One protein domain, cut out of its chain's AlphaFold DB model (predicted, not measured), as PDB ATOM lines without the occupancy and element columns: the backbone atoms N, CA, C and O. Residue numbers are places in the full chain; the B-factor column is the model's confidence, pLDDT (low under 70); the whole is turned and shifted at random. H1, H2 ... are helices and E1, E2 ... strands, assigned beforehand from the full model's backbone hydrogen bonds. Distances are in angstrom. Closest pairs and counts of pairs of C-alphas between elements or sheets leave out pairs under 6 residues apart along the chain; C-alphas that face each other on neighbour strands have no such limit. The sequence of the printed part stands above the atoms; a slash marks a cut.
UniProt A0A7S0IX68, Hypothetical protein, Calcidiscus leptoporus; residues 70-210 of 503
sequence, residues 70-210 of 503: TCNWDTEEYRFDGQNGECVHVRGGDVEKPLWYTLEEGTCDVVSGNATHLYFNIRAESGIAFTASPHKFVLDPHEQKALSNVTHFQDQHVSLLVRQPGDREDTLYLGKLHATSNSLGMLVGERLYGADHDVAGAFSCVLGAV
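This is residues 70 to 210 of the 503 residues of the protein "Hypothetical protein" of Calcidiscus leptoporus (UniProt A0A7S0IX68). A closed barrel of six strands, E3, E4, E8, E7, E6, E9 and back to E3, makes the body, with two short helices, H1 and H2, on its outside. The long hairpin E3 and E4 runs on past the ring to short E5, beside which the small hairpin E1 and E2 forms a far end; this extension makes the length. The printed part has 141 residues, with E1 E2 E3 E4 E5 H1 H2 E6 E7 E8 E9 along it; the class is mostly strand and the neighbour strands are antiparallel. It is compact, with a radius of gyration of the C-alphas of 16.5 A, yet elongated, spanning 49 by 31 by 24 A.

E1, residues 76 to 80, begins at C-alpha 76 (-19.821, -27.471, -54.050), and E2 is residues 85 to 89. E3, residues 100 to 113, is 26.5 A long, and E4, residues 117 to 130, is 28.6 A. E5 is residues 136 to 138, H1 141 to 147 and H2 150 to 153. E6, residues 157 to 163, is 19.7 A long; E7, 171 to 179, 20.3 A; E8, 184 to 193, 22.4 A. E9, residues 201 to 209, is 22.6 A long and ends at C-alpha 209 (0.702, -38.142, -43.448).

E1 and E2 are a hairpin, with N 77 and O 88 at 2.8 A. E5 lies on the other side of E1; C-alphas 79 and 137 face each other at 5.7 A, with no backbone N and O pair within hydrogen-bond range. E3, E4 and E5 are a meander, each strand the antiparallel neighbour of the one before, with N 109 and O 121 at 2.9 A and N 129 and O 137 at 3.3 A. E3 bends by 89 degrees at residue 110, E4 by 90 degrees at residue 125. E4 pairs with E8 over residues 117 to 121, N 118 and O 187 at 3.0 A. H1 is on the barrel over E4, at a height over the sheet of 7.5 A; their closest C-alphas, of Gln 144 and Ser 126, are 6.0 A apart. H2 is on it over none of the strands. Every O i to N i+4 pair of H1 is within hydrogen-bond range; H2 is too short for one. E6, E7 and E8 are a second meander, with N 160 and O 173 at 2.9 A and N 176 and O 188 at 2.8 A. With E9 they form a Greek key, E9 pairing back with E6, N 161 and O 206 at 2.9 A. E9 and E3 close the ring, N 108 and O 203 at 2.8 A.

The two farthest C-alphas, of Arg 91 and Asp 198, are 50.3 A apart. The printed part has no cut and no long link. Its mean pLDDT is 70.2; 65 residues are under 70, among them 70 to 106 and 125 to 147.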
ATOM      1  N   THR A  70     -21.012 -19.617 -47.324       58.00
ATOM      2  CA  THR A  70     -21.480 -20.944 -46.923       58.00
ATOM      3  C   THR A  70     -21.714 -21.769 -48.178       58.00
ATOM      4  O   THR A  70     -22.755 -21.604 -48.815       58.00
ATOM      5  N   CYS A  71     -20.748 -22.615 -48.535       60.59
ATOM      6  CA  CYS A  71     -20.889 -23.559 -49.637       60.59
ATOM      7  C   CYS A  71     -21.901 -24.647 -49.294       60.59
ATOM      8  O   CYS A  71     -22.015 -25.074 -48.140       60.59
ATOM      9  N   ASN A  72     -22.624 -25.112 -50.304       65.50
ATOM     10  CA  ASN A  72     -23.375 -26.348 -50.215       65.50
ATOM     11  C   ASN A  72     -22.421 -27.529 -50.423       65.50
ATOM     12  O   ASN A  72     -22.257 -27.998 -51.549       65.50
ATOM     13  N   TRP A  73     -21.816 -28.008 -49.339       55.94
ATOM     14  CA  TRP A  73     -20.784 -29.048 -49.371       55.94
ATOM     15  C   TRP A  73     -21.224 -30.384 -49.997       55.94
ATOM     16  O   TRP A  73     -20.381 -31.155 -50.440       55.94
ATOM     17  N   ASP A  74     -22.531 -30.627 -50.148       52.88
ATOM     18  CA  ASP A  74     -23.046 -31.791 -50.884       52.88
ATOM     19  C   ASP A  74     -22.782 -31.706 -52.404       52.88
ATOM     20  O   ASP A  74     -22.847 -32.712 -53.114       52.88
ATOM     21  N   THR A  75     -22.555 -30.500 -52.939       54.56
ATOM     22  CA  THR A  75     -22.486 -30.235 -54.391       54.56
ATOM     23  C   THR A  75     -21.429 -29.210 -54.806       54.56
ATOM     24  O   THR A  75     -21.268 -28.955 -56.003       54.56
ATOM     25  N   GLU A  76     -20.742 -28.588 -53.850       59.00
ATOM     26  CA  GLU A  76     -19.821 -27.471 -54.050       59.00
ATOM     27  C   GLU A  76     -18.546 -27.651 -53.221       59.00
ATOM     28  O   GLU A  76     -18.591 -28.084 -52.072       59.00
ATOM     29  N   GLU A  77     -17.416 -27.247 -53.792       58.72
ATOM     30  CA  GLU A  77     -16.109 -27.175 -53.139       58.72
ATOM     31  C   GLU A  77     -15.705 -25.711 -52.949       58.72
ATOM     32  O   GLU A  77     -15.892 -24.885 -53.846       58.72
ATOM     33  N   TYR A  78     -15.118 -25.371 -51.799       56.44
ATOM     34  CA  TYR A  78     -14.585 -24.026 -51.590       56.44
ATOM     35  C   TYR A  78     -13.191 -23.903 -52.205       56.44
ATOM     36  O   TYR A  78     -12.210 -24.430 -51.666       56.44
ATOM     37  N   ARG A  79     -13.110 -23.184 -53.328       57.53
ATOM     38  CA  ARG A  79     -11.869 -22.881 -54.036       57.53
ATOM     39  C   ARG A  79     -11.374 -21.504 -53.629       57.53
ATOM     40  O   ARG A  79     -12.126 -20.537 -53.664       57.53
ATOM     41  N   PHE A  80     -10.093 -21.418 -53.285       50.22
ATOM     42  CA  PHE A  80      -9.430 -20.158 -52.952       50.22
ATOM     43  C   PHE A  80      -8.278 -19.905 -53.928       50.22
ATOM     44  O   PHE A  80      -7.404 -20.762 -54.072       50.22
ATOM     45  N   ASP A  81      -8.283 -18.753 -54.600       51.41
ATOM     46  CA  ASP A  81      -7.290 -18.368 -55.621       51.41
ATOM     47  C   ASP A  81      -6.209 -17.401 -55.100       51.41
ATOM     48  O   ASP A  81      -5.509 -16.750 -55.870       51.41
ATOM     49  N   GLY A  82      -6.069 -17.309 -53.778       46.25
ATOM     50  CA  GLY A  82      -5.121 -16.420 -53.107       46.25
ATOM     51  C   GLY A  82      -5.731 -15.080 -52.693       46.25
ATOM     52  O   GLY A  82      -5.275 -14.506 -51.708       46.25
ATOM     53  N   GLN A  83      -6.794 -14.601 -53.354       47.44
ATOM     54  CA  GLN A  83      -7.447 -13.331 -52.991       47.44
ATOM     55  C   GLN A  83      -8.964 -13.442 -52.840       47.44
ATOM     56  O   GLN A  83      -9.545 -12.754 -51.998       47.44
ATOM     57  N   ASN A  84      -9.600 -14.320 -53.609       49.16
ATOM     58  CA  ASN A  84     -11.024 -14.583 -53.573       49.16
ATOM     59  C   ASN A  84     -11.261 -16.059 -53.270       49.16
ATOM     60  O   ASN A  84     -10.541 -16.948 -53.726       49.16
ATOM     61  N   GLY A  85     -12.299 -16.321 -52.483       55.16
ATOM     62  CA  GLY A  85     -12.786 -17.673 -52.298       55.16
ATOM     63  C   GLY A  85     -14.209 -17.799 -52.796       55.16
ATOM     64  O   GLY A  85     -15.075 -17.010 -52.411       55.16
ATOM     65  N   GLU A  86     -14.442 -18.794 -53.636       62.25
ATOM     66  CA  GLU A  86     -15.730 -19.087 -54.248       62.25
ATOM     67  C   GLU A  86     -16.127 -20.543 -54.002       62.25
ATOM     68  O   GLU A  86     -15.283 -21.431 -53.889       62.25
ATOM     69  N   CYS A  87     -17.433 -20.785 -53.908       62.97
ATOM     70  CA  CYS A  87     -17.985 -22.133 -53.916       62.97
ATOM     71  C   CYS A  87     -18.154 -22.561 -55.376       62.97
ATOM     72  O   CYS A  87     -18.885 -21.919 -56.133       62.97
ATOM     73  N   VAL A  88     -17.457 -23.615 -55.783       65.00
ATOM     74  CA  VAL A  88     -17.455 -24.122 -57.156       65.00
ATOM     75  C   VAL A  88     -18.220 -25.435 -57.194       65.00
ATOM     76  O   VAL A  88     -17.922 -26.350 -56.435       65.00
ATOM     77  N   HIS A  89     -19.199 -25.551 -58.091       58.38
ATOM     78  CA  HIS A  89     -19.958 -26.789 -58.247       58.38
ATOM     79  C   HIS A  89     -19.083 -27.941 -58.744       58.38
ATOM     80  O   HIS A  89     -18.481 -27.873 -59.821       58.38
ATOM     81  N   VAL A  90     -19.118 -29.042 -58.005       56.50
ATOM     82  CA  VAL A  90     -18.396 -30.265 -58.327       56.50
ATOM     83  C   VAL A  90     -19.193 -31.037 -59.379       56.50
ATOM     84  O   VAL A  90     -20.127 -31.779 -59.070       56.50
ATOM     85  N   ARG A  91     -18.876 -30.865 -60.669       44.38
ATOM     86  CA  ARG A  91     -19.388 -31.794 -61.692       44.38
ATOM     87  C   ARG A  91     -18.712 -33.139 -61.451       44.38
ATOM     88  O   ARG A  91     -17.497 -33.221 -61.582       44.38
ATOM     89  N   GLY A  92     -19.501 -34.158 -61.097       41.09
ATOM     90  CA  GLY A  92     -19.083 -35.495 -60.645       41.09
ATOM     91  C   GLY A  92     -18.260 -36.342 -61.628       41.09
ATOM     92  O   GLY A  92     -18.612 -37.484 -61.902       41.09
ATOM     93  N   GLY A  93     -17.164 -35.800 -62.147       39.31
ATOM     94  CA  GLY A  93     -16.234 -36.450 -63.065       39.31
ATOM     95  C   GLY A  93     -14.817 -35.870 -63.028       39.31
ATOM     96  O   GLY A  93     -13.887 -36.628 -63.271       39.31
ATOM     97  N   ASP A  94     -14.637 -34.598 -62.641       37.56
ATOM     98  CA  ASP A  94     -13.336 -33.903 -62.676       37.56
ATOM     99  C   ASP A  94     -12.915 -33.341 -61.307       37.56
ATOM    100  O   ASP A  94     -12.315 -32.271 -61.216       37.56
ATOM    101  N   VAL A  95     -13.211 -34.054 -60.214       41.25
ATOM    102  CA  VAL A  95     -12.519 -33.770 -58.948       41.25
ATOM    103  C   VAL A  95     -11.091 -34.246 -59.134       41.25
ATOM    104  O   VAL A  95     -10.825 -35.454 -59.118       41.25
ATOM    105  N   GLU A  96     -10.161 -33.320 -59.371       41.06
ATOM    106  CA  GLU A  96      -8.745 -33.609 -59.178       41.06
ATOM    107  C   GLU A  96      -8.607 -34.175 -57.766       41.06
ATOM    108  O   GLU A  96      -8.763 -33.456 -56.783       41.06
ATOM    109  N   LYS A  97      -8.411 -35.498 -57.672       37.94
ATOM    110  CA  LYS A  97      -8.430 -36.227 -56.401       37.94
ATOM    111  C   LYS A  97      -7.594 -35.468 -55.363       37.94
ATOM    112  O   LYS A  97      -6.422 -35.215 -55.675       37.94
ATOM    113  N   PRO A  98      -8.147 -35.156 -54.172       41.56
ATOM    114  CA  PRO A  98      -7.437 -34.419 -53.132       41.56
ATOM    115  C   PRO A  98      -6.067 -35.053 -52.917       41.56
ATOM    116  O   PRO A  98      -5.946 -36.277 -52.784       41.56
ATOM    117  N   LEU A  99      -5.013 -34.240 -53.025       41.19
ATOM    118  CA  LEU A  99      -3.678 -34.789 -53.201       41.19
ATOM    119  C   LEU A  99      -3.040 -35.233 -51.898       41.19
ATOM    120  O   LEU A  99      -2.194 -36.108 -51.958       41.19
ATOM    121  N   TRP A 100      -3.391 -34.665 -50.753       47.25
ATOM    122  CA  TRP A 100      -2.955 -35.122 -49.433       47.25
ATOM    123  C   TRP A 100      -3.698 -34.319 -48.371       47.25
ATOM    124  O   TRP A 100      -4.063 -33.172 -48.621       47.25
ATOM    125  N   TYR A 101      -3.920 -34.933 -47.211       43.00
ATOM    126  CA  TYR A 101      -4.535 -34.296 -46.054       43.00
ATOM    127  C   TYR A 101      -3.446 -34.019 -45.021       43.00
ATOM    128  O   TYR A 101      -2.779 -34.950 -44.569       43.00
ATOM    129  N   THR A 102      -3.286 -32.764 -44.609       46.44
ATOM    130  CA  THR A 102      -2.715 -32.478 -43.283       46.44
ATOM    131  C   THR A 102      -3.852 -32.084 -42.383       46.44
ATOM    132  O   THR A 102      -4.769 -31.358 -42.779       46.44
ATOM    133  N   LEU A 103      -3.770 -32.558 -41.150       48.66
ATOM    134  CA  LEU A 103      -4.465 -31.902 -40.065       48.66
ATOM    135  C   LEU A 103      -3.746 -30.562 -39.874       48.66
ATOM    136  O   LEU A 103      -2.591 -30.552 -39.450       48.66
ATOM    137  N   GLU A 104      -4.389 -29.476 -40.323       53.06
ATOM    138  CA  GLU A 104      -3.887 -28.085 -40.296       53.06
ATOM    139  C   GLU A 104      -3.424 -27.729 -38.886       53.06
ATOM    140  O   GLU A 104      -2.341 -27.197 -38.662       53.06
ATOM    141  N   GLU A 105      -4.311 -28.052 -37.952       56.25
ATOM    142  CA  GLU A 105      -4.214 -27.827 -36.534       56.25
ATOM    143  C   GLU A 105      -5.233 -28.774 -35.895       56.25
ATOM    144  O   GLU A 105      -6.406 -28.851 -36.282       56.25
ATOM    145  N   GLY A 106      -4.758 -29.581 -34.960       60.75
ATOM    146  CA  GLY A 106      -5.606 -30.404 -34.124       60.75
ATOM    147  C   GLY A 106      -5.176 -30.265 -32.683       60.75
ATOM    148  O   GLY A 106      -3.996 -30.080 -32.391       60.75
ATOM    149  N   THR A 107      -6.119 -30.384 -31.764       74.88
ATOM    150  CA  THR A 107      -5.755 -30.641 -30.377       74.88
ATOM    151  C   THR A 107      -5.350 -32.105 -30.270       74.88
ATOM    152  O   THR A 107      -6.098 -32.994 -30.686       74.88
ATOM    153  N   CYS A 108      -4.143 -32.370 -29.770       82.06
ATOM    154  CA  CYS A 108      -3.744 -33.717 -29.404       82.06
ATOM    155  C   CYS A 108      -3.499 -33.834 -27.904       82.06
ATOM    156  O   CYS A 108      -2.747 -33.063 -27.310       82.06
ATOM    157  N   ASP A 109      -4.157 -34.810 -27.290       85.94
ATOM    158  CA  ASP A 109      -3.931 -35.166 -25.897       85.94
ATOM    159  C   ASP A 109      -2.803 -36.195 -25.865       85.94
ATOM    160  O   ASP A 109      -3.040 -37.389 -26.074       85.94
ATOM    161  N   VAL A 110      -1.573 -35.730 -25.649       87.00
ATOM    162  CA  VAL A 110      -0.415 -36.612 -25.469       87.00
ATOM    163  C   VAL A 110      -0.551 -37.277 -24.110       87.00
ATOM    164  O   VAL A 110      -0.639 -36.609 -23.082       87.00
ATOM    165  N   VAL A 111      -0.595 -38.604 -24.110       85.69
ATOM    166  CA  VAL A 111      -0.727 -39.423 -22.903       85.69
ATOM    167  C   VAL A 111       0.651 -39.699 -22.309       85.69
ATOM    168  O   VAL A 111       0.840 -39.584 -21.103       85.69
ATOM    169  N   SER A 112       1.614 -40.049 -23.158       83.44
ATOM    170  CA  SER A 112       3.014 -40.276 -22.793       83.44
ATOM    171  C   SER A 112       3.871 -40.357 -24.055       83.44
ATOM    172  O   SER A 112       3.371 -40.708 -25.126       83.44
ATOM    173  N   GLY A 113       5.167 -40.069 -23.950       83.12
ATOM    174  CA  GLY A 113       6.081 -40.279 -25.067       83.12
ATOM    175  C   GLY A 113       7.548 -40.309 -24.660       83.12
ATOM    176  O   GLY A 113       7.977 -39.565 -23.787       83.12
ATOM    177  N   ASN A 114       8.322 -41.160 -25.329       85.38
ATOM    178  CA  ASN A 114       9.777 -41.240 -25.203       85.38
ATOM    179  C   ASN A 114      10.434 -41.042 -26.581       85.38
ATOM    180  O   ASN A 114       9.789 -40.560 -27.511       85.38
ATOM    181  N   ALA A 115      11.709 -41.402 -26.733       84.56
ATOM    182  CA  ALA A 115      12.434 -41.255 -27.997       84.56
ATOM    183  C   ALA A 115      11.888 -42.104 -29.166       84.56
ATOM    184  O   ALA A 115      12.169 -41.789 -30.319       84.56
ATOM    185  N   THR A 116      11.136 -43.176 -28.892       87.12
ATOM    186  CA  THR A 116      10.709 -44.161 -29.906       87.12
ATOM    187  C   THR A 116       9.199 -44.334 -30.027       87.12
ATOM    188  O   THR A 116       8.704 -44.757 -31.070       87.12
ATOM    189  N   HIS A 117       8.456 -44.012 -28.972       89.44
ATOM    190  CA  HIS A 117       7.015 -44.199 -28.900       89.44
ATOM    191  C   HIS A 117       6.344 -42.920 -28.418       89.44
ATOM    192  O   HIS A 117       6.805 -42.301 -27.459       89.44
ATOM    193  N   LEU A 118       5.226 -42.567 -29.041       90.19
ATOM    194  CA  LEU A 118       4.351 -41.489 -28.592       90.19
ATOM    195  C   LEU A 118       2.901 -41.969 -28.595       90.19
ATOM    196  O   LEU A 118       2.383 -42.383 -29.629       90.19
ATOM    197  N   TYR A 119       2.240 -41.874 -27.447       90.31
ATOM    198  CA  TYR A 119       0.831 -42.204 -27.270       90.31
ATOM    199  C   TYR A 119       0.015 -40.921 -27.204       90.31
ATOM    200  O   TYR A 119       0.285 -40.052 -26.372       90.31
ATOM    201  N   PHE A 120      -0.994 -40.793 -28.060       89.88
ATOM    202  CA  PHE A 120      -1.780 -39.568 -28.154       89.88
ATOM    203  C   PHE A 120      -3.210 -39.832 -28.620       89.88
ATOM    204  O   PHE A 120      -3.466 -40.764 -29.383       89.88
ATOM    205  N   ASN A 121      -4.140 -38.978 -28.199       87.81
ATOM    206  CA  ASN A 121      -5.413 -38.821 -28.895       87.81
ATOM    207  C   ASN A 121      -5.357 -37.598 -29.795       87.81
ATOM    208  O   ASN A 121      -4.713 -36.624 -29.426       87.81
ATOM    209  N   ILE A 122      -6.040 -37.617 -30.939       81.94
ATOM    210  CA  ILE A 122      -6.098 -36.452 -31.829       81.94
ATOM    211  C   ILE A 122      -7.532 -36.038 -32.119       81.94
ATOM    212  O   ILE A 122      -8.429 -36.862 -32.302       81.94
ATOM    213  N   ARG A 123      -7.730 -34.728 -32.198       80.75
ATOM    214  CA  ARG A 123      -8.953 -34.104 -32.666       80.75
ATOM    215  C   ARG A 123      -8.594 -33.060 -33.706       80.75
ATOM    216  O   ARG A 123      -7.967 -32.055 -33.392       80.75
ATOM    217  N   ALA A 124      -9.009 -33.308 -34.939       72.00
ATOM    218  CA  ALA A 124      -8.885 -32.353 -36.026       72.00
ATOM    219  C   ALA A 124      -9.758 -31.129 -35.740       72.00
ATOM    220  O   ALA A 124     -10.957 -31.276 -35.482       72.00
ATOM    221  N   GLU A 125      -9.175 -29.936 -35.801       65.06
ATOM    222  CA  GLU A 125      -9.931 -28.680 -35.766       65.06
ATOM    223  C   GLU A 125     -10.057 -28.085 -37.168       65.06
ATOM    224  O   GLU A 125     -11.077 -27.476 -37.488       65.06
ATOM    225  N   SER A 126      -9.080 -28.360 -38.033       63.03
ATOM    226  CA  SER A 126      -9.156 -28.097 -39.463       63.03
ATOM    227  C   SER A 126      -8.230 -29.025 -40.264       63.03
ATOM    228  O   SER A 126      -7.385 -29.737 -39.711       63.03
ATOM    229  N   GLY A 127      -8.406 -29.060 -41.586       59.81
ATOM    230  CA  GLY A 127      -7.554 -29.838 -42.483       59.81
ATOM    231  C   GLY A 127      -7.432 -29.204 -43.867       59.81
ATOM    232  O   GLY A 127      -8.387 -28.602 -44.362       59.81
ATOM    233  N   ILE A 128      -6.250 -29.336 -44.475       58.56
ATOM    234  CA  ILE A 128      -5.969 -28.872 -45.842       58.56
ATOM    235  C   ILE A 128      -5.955 -30.083 -46.745       58.56
ATOM    236  O   ILE A 128      -5.210 -31.025 -46.471       58.56
ATOM    237  N   ALA A 129      -6.695 -30.016 -47.851       57.78
ATOM    238  CA  ALA A 129      -6.339 -30.771 -49.040       57.78
ATOM    239  C   ALA A 129      -5.502 -29.888 -49.965       57.78
ATOM    240  O   ALA A 129      -5.964 -28.863 -50.478       57.78
ATOM    241  N   PHE A 130      -4.258 -30.290 -50.182       56.03
ATOM    242  CA  PHE A 130      -3.419 -29.671 -51.200       56.03
ATOM    243  C   PHE A 130      -3.723 -30.254 -52.571       56.03
ATOM    244  O   PHE A 130      -4.217 -31.379 -52.677       56.03
ATOM    245  N   THR A 131      -3.393 -29.501 -53.622       47.16
ATOM    246  CA  THR A 131      -3.428 -29.995 -54.999       47.16
ATOM    247  C   THR A 131      -2.089 -29.803 -55.721       47.16
ATOM    248  O   THR A 131      -1.157 -29.221 -55.169       47.16
ATOM    249  N   ALA A 132      -1.941 -30.388 -56.917       44.09
ATOM    250  CA  ALA A 132      -0.696 -30.374 -57.703       44.09
ATOM    251  C   ALA A 132      -0.572 -29.070 -58.492       44.09
ATOM    252  O   ALA A 132       0.491 -28.754 -59.014       44.09
ATOM    253  N   SER A 133      -1.672 -28.331 -58.559       43.66
ATOM    254  CA  SER A 133      -1.785 -26.972 -59.056       43.66
ATOM    255  C   SER A 133      -1.864 -26.023 -57.842       43.66
ATOM    256  O   SER A 133      -2.205 -26.485 -56.751       43.66
ATOM    257  N   PRO A 134      -1.563 -24.715 -57.950       49.53
ATOM    258  CA  PRO A 134      -1.746 -23.739 -56.866       49.53
ATOM    259  C   PRO A 134      -3.240 -23.470 -56.585       49.53
ATOM    260  O   PRO A 134      -3.746 -22.359 -56.735       49.53
ATOM    261  N   HIS A 135      -3.981 -24.507 -56.203       43.28
ATOM    262  CA  HIS A 135      -5.379 -24.450 -55.799       43.28
ATOM    263  C   HIS A 135      -5.561 -25.175 -54.463       43.28
ATOM    264  O   HIS A 135      -4.984 -26.242 -54.226       43.28
ATOM    265  N   LYS A 136      -6.359 -24.571 -53.578       50.06
ATOM    266  CA  LYS A 136      -6.769 -25.149 -52.294       50.06
ATOM    267  C   LYS A 136      -8.161 -25.770 -52.412       50.06
ATOM    268  O   LYS A 136      -9.035 -25.162 -53.029       50.06
ATOM    269  N   PHE A 137      -8.366 -26.876 -51.694       52.31
ATOM    270  CA  PHE A 137      -9.679 -27.292 -51.202       52.31
ATOM    271  C   PHE A 137      -9.707 -27.162 -49.671       52.31
ATOM    272  O   PHE A 137      -8.869 -27.741 -48.971       52.31
ATOM    273  N   VAL A 138     -10.624 -26.349 -49.130       52.91
ATOM    274  CA  VAL A 138     -10.965 -26.425 -47.697       52.91
ATOM    275  C   VAL A 138     -11.827 -27.668 -47.516       52.91
ATOM    276  O   VAL A 138     -12.843 -27.794 -48.193       52.91
ATOM    277  N   LEU A 139     -11.418 -28.565 -46.620       52.81
ATOM    278  CA  LEU A 139     -12.160 -29.796 -46.356       52.81
ATOM    279  C   LEU A 139     -13.520 -29.504 -45.732       52.81
ATOM    280  O   LEU A 139     -13.617 -28.659 -44.834       52.81
ATOM    281  N   ASP A 140     -14.537 -30.258 -46.141       53.75
ATOM    282  CA  ASP A 140     -15.852 -30.247 -45.496       53.75
ATOM    283  C   ASP A 140     -15.698 -30.626 -43.998       53.75
ATOM    284  O   ASP A 140     -14.921 -31.526 -43.660       53.75
ATOM    285  N   PRO A 141     -16.424 -29.985 -43.062       52.91
ATOM    286  CA  PRO A 141     -16.538 -30.419 -41.661       52.91
ATOM    287  C   PRO A 141     -16.710 -31.940 -41.412       52.91
ATOM    288  O   PRO A 141     -16.205 -32.473 -40.418       52.91
ATOM    289  N   HIS A 142     -17.414 -32.665 -42.280       56.84
ATOM    290  CA  HIS A 142     -17.560 -34.120 -42.266       56.84
ATOM    291  C   HIS A 142     -16.233 -34.835 -42.545       56.84
ATOM    292  O   HIS A 142     -15.898 -35.793 -41.840       56.84
ATOM    293  N   GLU A 143     -15.452 -34.346 -43.507       61.59
ATOM    294  CA  GLU A 143     -14.101 -34.835 -43.797       61.59
ATOM    295  C   GLU A 143     -13.132 -34.486 -42.659       61.59
ATOM    296  O   GLU A 143     -12.332 -35.322 -42.245       61.59
ATOM    297  N   GLN A 144     -13.262 -33.305 -42.051       62.59
ATOM    298  CA  GLN A 144     -12.475 -32.923 -40.870       62.59
ATOM    299  C   GLN A 144     -12.732 -33.877 -39.693       62.59
ATOM    300  O   GLN A 144     -11.801 -34.367 -39.047       62.59
ATOM    301  N   LYS A 145     -14.001 -34.215 -39.432       65.44
ATOM    302  CA  LYS A 145     -14.362 -35.190 -38.395       65.44
ATOM    303  C   LYS A 145     -13.817 -36.583 -38.712       65.44
ATOM    304  O   LYS A 145     -13.378 -37.279 -37.797       65.44
ATOM    305  N   ALA A 146     -13.818 -36.977 -39.984       66.12
ATOM    306  CA  ALA A 146     -13.196 -38.215 -40.433       66.12
ATOM    307  C   ALA A 146     -11.685 -38.219 -40.149       66.12
ATOM    308  O   ALA A 146     -11.172 -39.229 -39.680       66.12
ATOM    309  N   LEU A 147     -10.968 -37.107 -40.320       69.88
ATOM    310  CA  LEU A 147      -9.532 -37.043 -40.011       69.88
ATOM    311  C   LEU A 147      -9.207 -37.079 -38.505       69.88
ATOM    312  O   LEU A 147      -8.075 -37.368 -38.137       69.88
ATOM    313  N   SER A 148     -10.186 -36.860 -37.620       73.62
ATOM    314  CA  SER A 148     -10.017 -37.139 -36.180       73.62
ATOM    315  C   SER A 148     -10.001 -38.641 -35.862       73.62
ATOM    316  O   SER A 148      -9.704 -39.026 -34.734       73.62
ATOM    317  N   ASN A 149     -10.361 -39.497 -36.825       81.62
ATOM    318  CA  ASN A 149     -10.319 -40.942 -36.662       81.62
ATOM    319  C   ASN A 149      -8.915 -41.475 -36.968       81.62
ATOM    320  O   ASN A 149      -8.535 -41.650 -38.126       81.62
ATOM    321  N   VAL A 150      -8.161 -41.791 -35.919       80.38
ATOM    322  CA  VAL A 150      -6.773 -42.255 -36.005       80.38
ATOM    323  C   VAL A 150      -6.635 -43.546 -36.818       80.38
ATOM    324  O   VAL A 150      -5.617 -43.754 -37.475       80.38
ATOM    325  N   THR A 151      -7.675 -44.387 -36.858       83.38
ATOM    326  CA  THR A 151      -7.672 -45.624 -37.661       83.38
ATOM    327  C   THR A 151      -7.515 -45.378 -39.163       83.38
ATOM    328  O   THR A 151      -7.070 -46.273 -39.875       83.38
ATOM    329  N   HIS A 152      -7.793 -44.168 -39.663       79.81
ATOM    330  CA  HIS A 152      -7.534 -43.818 -41.065       79.81
ATOM    331  C   HIS A 152      -6.045 -43.790 -41.413       79.81
ATOM    332  O   HIS A 152      -5.678 -44.020 -42.564       79.81
ATOM    333  N   PHE A 153      -5.191 -43.545 -40.421       79.50
ATOM    334  CA  PHE A 153      -3.740 -43.507 -40.582       79.50
ATOM    335  C   PHE A 153      -3.079 -44.818 -40.156       79.50
ATOM    336  O   PHE A 153      -1.857 -44.876 -40.037       79.50
ATOM    337  N   GLN A 154      -3.867 -45.873 -39.924       85.38
ATOM    338  CA  GLN A 154      -3.355 -47.181 -39.540       85.38
ATOM    339  C   GLN A 154      -2.269 -47.640 -40.518       85.38
ATOM    340  O   GLN A 154      -2.460 -47.663 -41.735       85.38
ATOM    341  N   ASP A 155      -1.124 -48.004 -39.951       83.62
ATOM    342  CA  ASP A 155       0.069 -48.467 -40.645       83.62
ATOM    343  C   ASP A 155       0.722 -47.464 -41.614       83.62
ATOM    344  O   ASP A 155       1.663 -47.821 -42.330       83.62
ATOM    345  N   GLN A 156       0.286 -46.205 -41.615       82.88
ATOM    346  CA  GLN A 156       0.897 -45.150 -42.415       82.88
ATOM    347  C   GLN A 156       2.087 -44.531 -41.684       82.88
ATOM    348  O   GLN A 156       2.096 -44.417 -40.458       82.88
ATOM    349  N   HIS A 157       3.089 -44.101 -42.451       83.44
ATOM    350  CA  HIS A 157       4.123 -43.226 -41.915       83.44
ATOM    351  C   HIS A 157       3.567 -41.810 -41.802       83.44
ATOM    352  O   HIS A 157       3.039 -41.266 -42.772       83.44
ATOM    353  N   VAL A 158       3.693 -41.227 -40.617       84.31
ATOM    354  CA  VAL A 158       3.232 -39.876 -40.317       84.31
ATOM    355  C   VAL A 158       4.308 -39.123 -39.544       84.31
ATOM    356  O   VAL A 158       5.073 -39.703 -38.770       84.31
ATOM    357  N   SER A 159       4.349 -37.814 -39.747       86.50
ATOM    358  CA  SER A 159       5.026 -36.879 -38.864       86.50
ATOM    359  C   SER A 159       4.013 -36.245 -37.924       86.50
ATOM    360  O   SER A 159       2.947 -35.821 -38.374       86.50
ATOM    361  N   LEU A 160       4.358 -36.124 -36.648       87.81
ATOM    362  CA  LEU A 160       3.553 -35.401 -35.673       87.81
ATOM    363  C   LEU A 160       4.417 -34.349 -34.982       87.81
ATOM    364  O   LEU A 160       5.372 -34.689 -34.284       87.81
ATOM    365  N   LEU A 161       4.066 -33.083 -35.178       87.44
ATOM    366  CA  LEU A 161       4.596 -31.970 -34.401       87.44
ATOM    367  C   LEU A 161       3.672 -31.733 -33.207       87.44
ATOM    368  O   LEU A 161       2.484 -31.467 -33.392       87.44
ATOM    369  N   VAL A 162       4.217 -31.805 -31.999       87.12
ATOM    370  CA  VAL A 162       3.531 -31.479 -30.748       87.12
ATOM    371  C   VAL A 162       4.039 -30.125 -30.276       87.12
ATOM    372  O   VAL A 162       5.219 -29.985 -29.959       87.12
ATOM    373  N   ARG A 163       3.149 -29.131 -30.212       83.06
ATOM    374  CA  ARG A 163       3.495 -27.788 -29.743       83.06
ATOM    375  C   ARG A 163       3.346 -27.684 -28.241       83.06
ATOM    376  O   ARG A 163       2.255 -27.909 -27.701       83.06
ATOM    377  N   GLN A 164       4.430 -27.323 -27.567       79.81
ATOM    378  CA  GLN A 164       4.422 -27.204 -26.116       79.81
ATOM    379  C   GLN A 164       4.018 -25.785 -25.681       79.81
ATOM    380  O   GLN A 164       4.360 -24.803 -26.334       79.81
ATOM    381  N   PRO A 165       3.257 -25.627 -24.583       73.00
ATOM    382  CA  PRO A 165       2.888 -24.312 -24.083       73.00
ATOM    383  C   PRO A 165       4.075 -23.627 -23.389       73.00
ATOM    384  O   PRO A 165       4.803 -24.252 -22.615       73.00
ATOM    385  N   GLY A 166       4.186 -22.309 -23.574       71.19
ATOM    386  CA  GLY A 166       5.205 -21.474 -22.930       71.19
ATOM    387  C   GLY A 166       6.555 -21.535 -23.645       71.19
ATOM    388  O   GLY A 166       6.593 -21.637 -24.863       71.19
ATOM    389  N   ASP A 167       7.646 -21.480 -22.878       65.38
ATOM    390  CA  ASP A 167       9.026 -21.475 -23.400       65.38
ATOM    391  C   ASP A 167       9.592 -22.890 -23.625       65.38
ATOM    392  O   ASP A 167      10.804 -23.078 -23.727       65.38
ATOM    393  N   ARG A 168       8.734 -23.916 -23.618       73.50
ATOM    394  CA  ARG A 168       9.162 -25.293 -23.873       73.50
ATOM    395  C   ARG A 168       9.306 -25.519 -25.371       73.50
ATOM    396  O   ARG A 168       8.508 -25.017 -26.152       73.50
ATOM    397  N   GLU A 169      10.309 -26.302 -25.746       79.31
ATOM    398  CA  GLU A 169      10.562 -26.632 -27.144       79.31
ATOM    399  C   GLU A 169       9.465 -27.535 -27.712       79.31
ATOM    400  O   GLU A 169       9.024 -28.490 -27.065       79.31
ATOM    401  N   ASP A 170       9.048 -27.233 -28.940       86.19
ATOM    402  CA  ASP A 170       8.183 -28.107 -29.724       86.19
ATOM    403  C   ASP A 170       8.879 -29.444 -29.990       86.19
ATOM    404  O   ASP A 170      10.104 -29.524 -30.110       86.19
ATOM    405  N   THR A 171       8.088 -30.502 -30.129       87.81
ATOM    406  CA  THR A 171       8.614 -31.852 -30.326       87.81
ATOM    407  C   THR A 171       8.144 -32.413 -31.656       87.81
ATOM    408  O   THR A 171       6.946 -32.446 -31.930       87.81
ATOM    409  N   LEU A 172       9.076 -32.891 -32.481       88.44
ATOM    410  CA  LEU A 172       8.767 -33.502 -33.772       88.44
ATOM    411  C   LEU A 172       9.030 -35.001 -33.724       88.44
ATOM    412  O   LEU A 172      10.155 -35.440 -33.490       88.44
ATOM    413  N   TYR A 173       8.003 -35.775 -34.038       88.75
ATOM    414  CA  TYR A 173       8.089 -37.215 -34.204       88.75
ATOM    415  C   TYR A 173       7.879 -37.622 -35.653       88.75
ATOM    416  O   TYR A 173       7.095 -37.013 -36.381       88.75
ATOM    417  N   LEU A 174       8.541 -38.707 -36.041       88.19
ATOM    418  CA  LEU A 174       8.331 -39.379 -37.310       88.19
ATOM    419  C   LEU A 174       8.247 -40.883 -37.072       88.19
ATOM    420  O   LEU A 174       9.171 -41.482 -36.529       88.19
ATOM    421  N   GLY A 175       7.167 -41.515 -37.517       87.69
ATOM    422  CA  GLY A 175       6.996 -42.943 -37.295       87.69
ATOM    423  C   GLY A 175       5.816 -43.540 -38.029       87.69
ATOM    424  O   GLY A 175       5.103 -42.861 -38.763       87.69
ATOM    425  N   LYS A 176       5.623 -44.835 -37.815       88.94
ATOM    426  CA  LYS A 176       4.463 -45.577 -38.279       88.94
ATOM    427  C   LYS A 176       3.362 -45.487 -37.231       88.94
ATOM    428  O   LYS A 176       3.608 -45.705 -36.044       88.94
ATOM    429  N   LEU A 177       2.157 -45.139 -37.663       88.06
ATOM    430  CA  LEU A 177       1.029 -44.977 -36.761       88.06
ATOM    431  C   LEU A 177       0.277 -46.299 -36.567       88.06
ATOM    432  O   LEU A 177      -0.121 -46.962 -37.523       88.06
ATOM    433  N   HIS A 178       0.063 -46.656 -35.307       90.31
ATOM    434  CA  HIS A 178      -0.731 -47.792 -34.868       90.31
ATOM    435  C   HIS A 178      -1.922 -47.289 -34.054       90.31
ATOM    436  O   HIS A 178      -1.769 -46.744 -32.962       90.31
ATOM    437  N   ALA A 179      -3.125 -47.451 -34.588       88.62
ATOM    438  CA  ALA A 179      -4.353 -47.107 -33.896       88.62
ATOM    439  C   ALA A 179      -4.723 -48.216 -32.904       88.62
ATOM    440  O   ALA A 179      -4.788 -49.394 -33.250       88.62
ATOM    441  N   THR A 180      -5.001 -47.827 -31.663       84.69
ATOM    442  CA  THR A 180      -5.561 -48.729 -30.641       84.69
ATOM    443  C   THR A 180      -7.076 -48.556 -30.519       84.69
ATOM    444  O   THR A 180      -7.785 -49.480 -30.131       84.69
ATOM    445  N   SER A 181      -7.591 -47.381 -30.895       86.00
ATOM    446  CA  SER A 181      -9.014 -47.085 -31.059       86.00
ATOM    447  C   SER A 181      -9.209 -45.985 -32.112       86.00
ATOM    448  O   SER A 181      -8.241 -45.490 -32.687       86.00
ATOM    449  N   ASN A 182     -10.457 -45.563 -32.345       82.81
ATOM    450  CA  ASN A 182     -10.744 -44.459 -33.265       82.81
ATOM    451  C   ASN A 182     -10.087 -43.135 -32.847       82.81
ATOM    452  O   ASN A 182      -9.802 -42.315 -33.708       82.81
ATOM    453  N   SER A 183      -9.865 -42.900 -31.554       80.19
ATOM    454  CA  SER A 183      -9.274 -41.647 -31.072       80.19
ATOM    455  C   SER A 183      -7.838 -41.805 -30.596       80.19
ATOM    456  O   SER A 183      -7.118 -40.817 -30.616       80.19
ATOM    457  N   LEU A 184      -7.431 -43.008 -30.170       86.25
ATOM    458  CA  LEU A 184      -6.139 -43.259 -29.533       86.25
ATOM    459  C   LEU A 184      -5.149 -43.892 -30.513       86.25
ATOM    460  O   LEU A 184      -5.340 -45.019 -30.986       86.25
ATOM    461  N   GLY A 185      -4.061 -43.173 -30.762       88.25
ATOM    462  CA  GLY A 185      -2.931 -43.596 -31.574       88.25
ATOM    463  C   GLY A 185      -1.673 -43.838 -30.758       88.25
ATOM    464  O   GLY A 185      -1.432 -43.204 -29.731       88.25
ATOM    465  N   MET A 186      -0.847 -44.738 -31.269       91.56
ATOM    466  CA  MET A 186       0.542 -44.920 -30.891       91.56
ATOM    467  C   MET A 186       1.398 -44.698 -32.135       91.56
ATOM    468  O   MET A 186       1.266 -45.416 -33.123       91.56
ATOM    469  N   LEU A 187       2.280 -43.709 -32.098       90.00
ATOM    470  CA  LEU A 187       3.300 -43.517 -33.117       90.00
ATOM    471  C   LEU A 187       4.551 -44.294 -32.708       90.00
ATOM    472  O   LEU A 187       5.125 -44.009 -31.658       90.00
ATOM    473  N   VAL A 188       4.959 -45.258 -33.531       89.88
ATOM    474  CA  VAL A 188       6.180 -46.054 -33.342       89.88
ATOM    475  C   VAL A 188       7.211 -45.595 -34.360       89.88
ATOM    476  O   VAL A 188       7.014 -45.736 -35.567       89.88
ATOM    477  N   GLY A 189       8.310 -45.017 -33.894       86.62
ATOM    478  CA  GLY A 189       9.325 -44.454 -34.770       86.62
ATOM    479  C   GLY A 189      10.435 -43.768 -34.002       86.62
ATOM    480  O   GLY A 189      11.029 -44.356 -33.107       86.62
ATOM    481  N   GLU A 190      10.739 -42.538 -34.388       86.62
ATOM    482  CA  GLU A 190      11.852 -41.771 -33.850       86.62
ATOM    483  C   GLU A 190      11.406 -40.339 -33.554       86.62
ATOM    484  O   GLU A 190      10.750 -39.685 -34.376       86.62
ATOM    485  N   ARG A 191      11.793 -39.829 -32.384       88.31
ATOM    486  CA  ARG A 191      11.780 -38.394 -32.121       88.31
ATOM    487  C   ARG A 191      12.926 -37.737 -32.880       88.31
ATOM    488  O   ARG A 191      14.090 -38.055 -32.665       88.31
ATOM    489  N   LEU A 192      12.581 -36.786 -33.733       85.31
ATOM    490  CA  LEU A 192      13.526 -36.056 -34.567       85.31
ATOM    491  C   LEU A 192      14.032 -34.765 -33.919       85.31
ATOM    492  O   LEU A 192      15.156 -34.353 -34.184       85.31
ATOM    493  N   TYR A 193      13.196 -34.125 -33.102       85.81
ATOM    494  CA  TYR A 193      13.489 -32.842 -32.463       85.81
ATOM    495  C   TYR A 193      12.715 -32.708 -31.144       85.81
ATOM    496  O   TYR A 193      11.629 -33.282 -31.023       85.81
ATOM    497  N   GLY A 194      13.256 -31.948 -30.189       84.88
ATOM    498  CA  GLY A 194      12.663 -31.693 -28.872       84.88
ATOM    499  C   GLY A 194      13.019 -32.727 -27.793       84.88
ATOM    500  O   GLY A 194      13.733 -33.708 -28.034       84.88
ATOM    501  N   ALA A 195      12.521 -32.489 -26.578       79.56
ATOM    502  CA  ALA A 195      12.788 -33.294 -25.381       79.56
ATOM    503  C   ALA A 195      11.768 -34.437 -25.165       79.56
ATOM    504  O   ALA A 195      10.796 -34.582 -25.907       79.56
ATOM    505  N   ASP A 196      12.001 -35.275 -24.145       76.69
ATOM    506  CA  ASP A 196      11.053 -36.314 -23.713       76.69
ATOM    507  C   ASP A 196       9.728 -35.736 -23.201       76.69
ATOM    508  O   ASP A 196       9.671 -34.655 -22.610       76.69
ATOM    509  N   HIS A 197       8.645 -36.487 -23.435       67.12
ATOM    510  CA  HIS A 197       7.306 -36.152 -22.966       67.12
ATOM    511  C   HIS A 197       6.944 -37.002 -21.750       67.12
ATOM    512  O   HIS A 197       6.163 -37.952 -21.831       67.12
ATOM    513  N   ASP A 198       7.457 -36.585 -20.596       67.62
ATOM    514  CA  ASP A 198       7.103 -37.190 -19.307       67.62
ATOM    515  C   ASP A 198       5.740 -36.707 -18.779       67.62
ATOM    516  O   ASP A 198       5.224 -37.225 -17.789       67.62
ATOM    517  N   VAL A 199       5.145 -35.687 -19.415       63.94
ATOM    518  CA  VAL A 199       3.919 -35.035 -18.942       63.94
ATOM    519  C   VAL A 199       2.778 -35.235 -19.932       63.94
ATOM    520  O   VAL A 199       2.830 -34.742 -21.059       63.94
ATOM    521  N   ALA A 200       1.721 -35.898 -19.463       78.19
ATOM    522  CA  ALA A 200       0.457 -35.997 -20.177       78.19
ATOM    523  C   ALA A 200      -0.247 -34.631 -20.246       78.19
ATOM    524  O   ALA A 200      -0.274 -33.890 -19.258       78.19
ATOM    525  N   GLY A 201      -0.865 -34.302 -21.377       81.25
ATOM    526  CA  GLY A 201      -1.578 -33.038 -21.523       81.25
ATOM    527  C   GLY A 201      -2.198 -32.811 -22.892       81.25
ATOM    528  O   GLY A 201      -1.876 -33.492 -23.861       81.25
ATOM    529  N   ALA A 202      -3.084 -31.817 -22.938       83.00
ATOM    530  CA  ALA A 202      -3.670 -31.305 -24.167       83.00
ATOM    531  C   ALA A 202      -2.707 -30.305 -24.814       83.00
ATOM    532  O   ALA A 202      -2.400 -29.260 -24.232       83.00
ATOM    533  N   PHE A 203      -2.256 -30.621 -26.019       83.44
ATOM    534  CA  PHE A 203      -1.326 -29.825 -26.807       83.44
ATOM    535  C   PHE A 203      -1.943 -29.474 -28.155       83.44
ATOM    536  O   PHE A 203      -2.890 -30.113 -28.614       83.44
ATOM    537  N   SER A 204      -1.404 -28.439 -28.794       81.31
ATOM    538  CA  SER A 204      -1.745 -28.164 -30.185       81.31
ATOM    539  C   SER A 204      -0.779 -28.919 -31.083       81.31
ATOM    540  O   SER A 204       0.422 -28.925 -30.827       81.31
ATOM    541  N   CYS A 205      -1.275 -29.591 -32.111       81.44
ATOM    542  CA  CYS A 205      -0.487 -30.557 -32.860       81.44
ATOM    543  C   CYS A 205      -0.753 -30.445 -34.358       81.44
ATOM    544  O   CYS A 205      -1.834 -30.038 -34.785       81.44
ATOM    545  N   VAL A 206       0.256 -30.799 -35.148       80.69
ATOM    546  CA  VAL A 206       0.185 -30.836 -36.611       80.69
ATOM    547  C   VAL A 206       0.573 -32.235 -37.054       80.69
ATOM    548  O   VAL A 206       1.679 -32.694 -36.764       80.69
ATOM    549  N   LEU A 207      -0.345 -32.922 -37.732       81.19
ATOM    550  CA  LEU A 207      -0.121 -34.264 -38.262       81.19
ATOM    551  C   LEU A 207      -0.002 -34.192 -39.784       81.19
ATOM    552  O   LEU A 207      -0.926 -33.756 -40.475       81.19
ATOM    553  N   GLY A 208       1.143 -34.646 -40.287       77.75
ATOM    554  CA  GLY A 208       1.427 -34.810 -41.709       77.75
ATOM    555  C   GLY A 208       1.507 -36.291 -42.054       77.75
ATOM    556  O   GLY A 208       2.291 -37.020 -41.451       77.75
ATOM    557  N   ALA A 209       0.695 -36.752 -43.000       75.12
ATOM    558  CA  ALA A 209       0.702 -38.142 -43.448       75.12
ATOM    559  C   ALA A 209       1.453 -38.288 -44.774       75.12
ATOM    560  O   ALA A 209       1.336 -37.438 -45.652       75.12
ATOM    561  N   VAL A 210       2.201 -39.382 -44.923       69.62
ATOM    562  CA  VAL A 210       2.901 -39.715 -46.170       69.62
ATOM    563  C   VAL A 210       1.946 -40.413 -47.115       69.62
ATOM    564  O   VAL A 210       1.326 -41.417 -46.751       69.62
TER     565      VAL A 210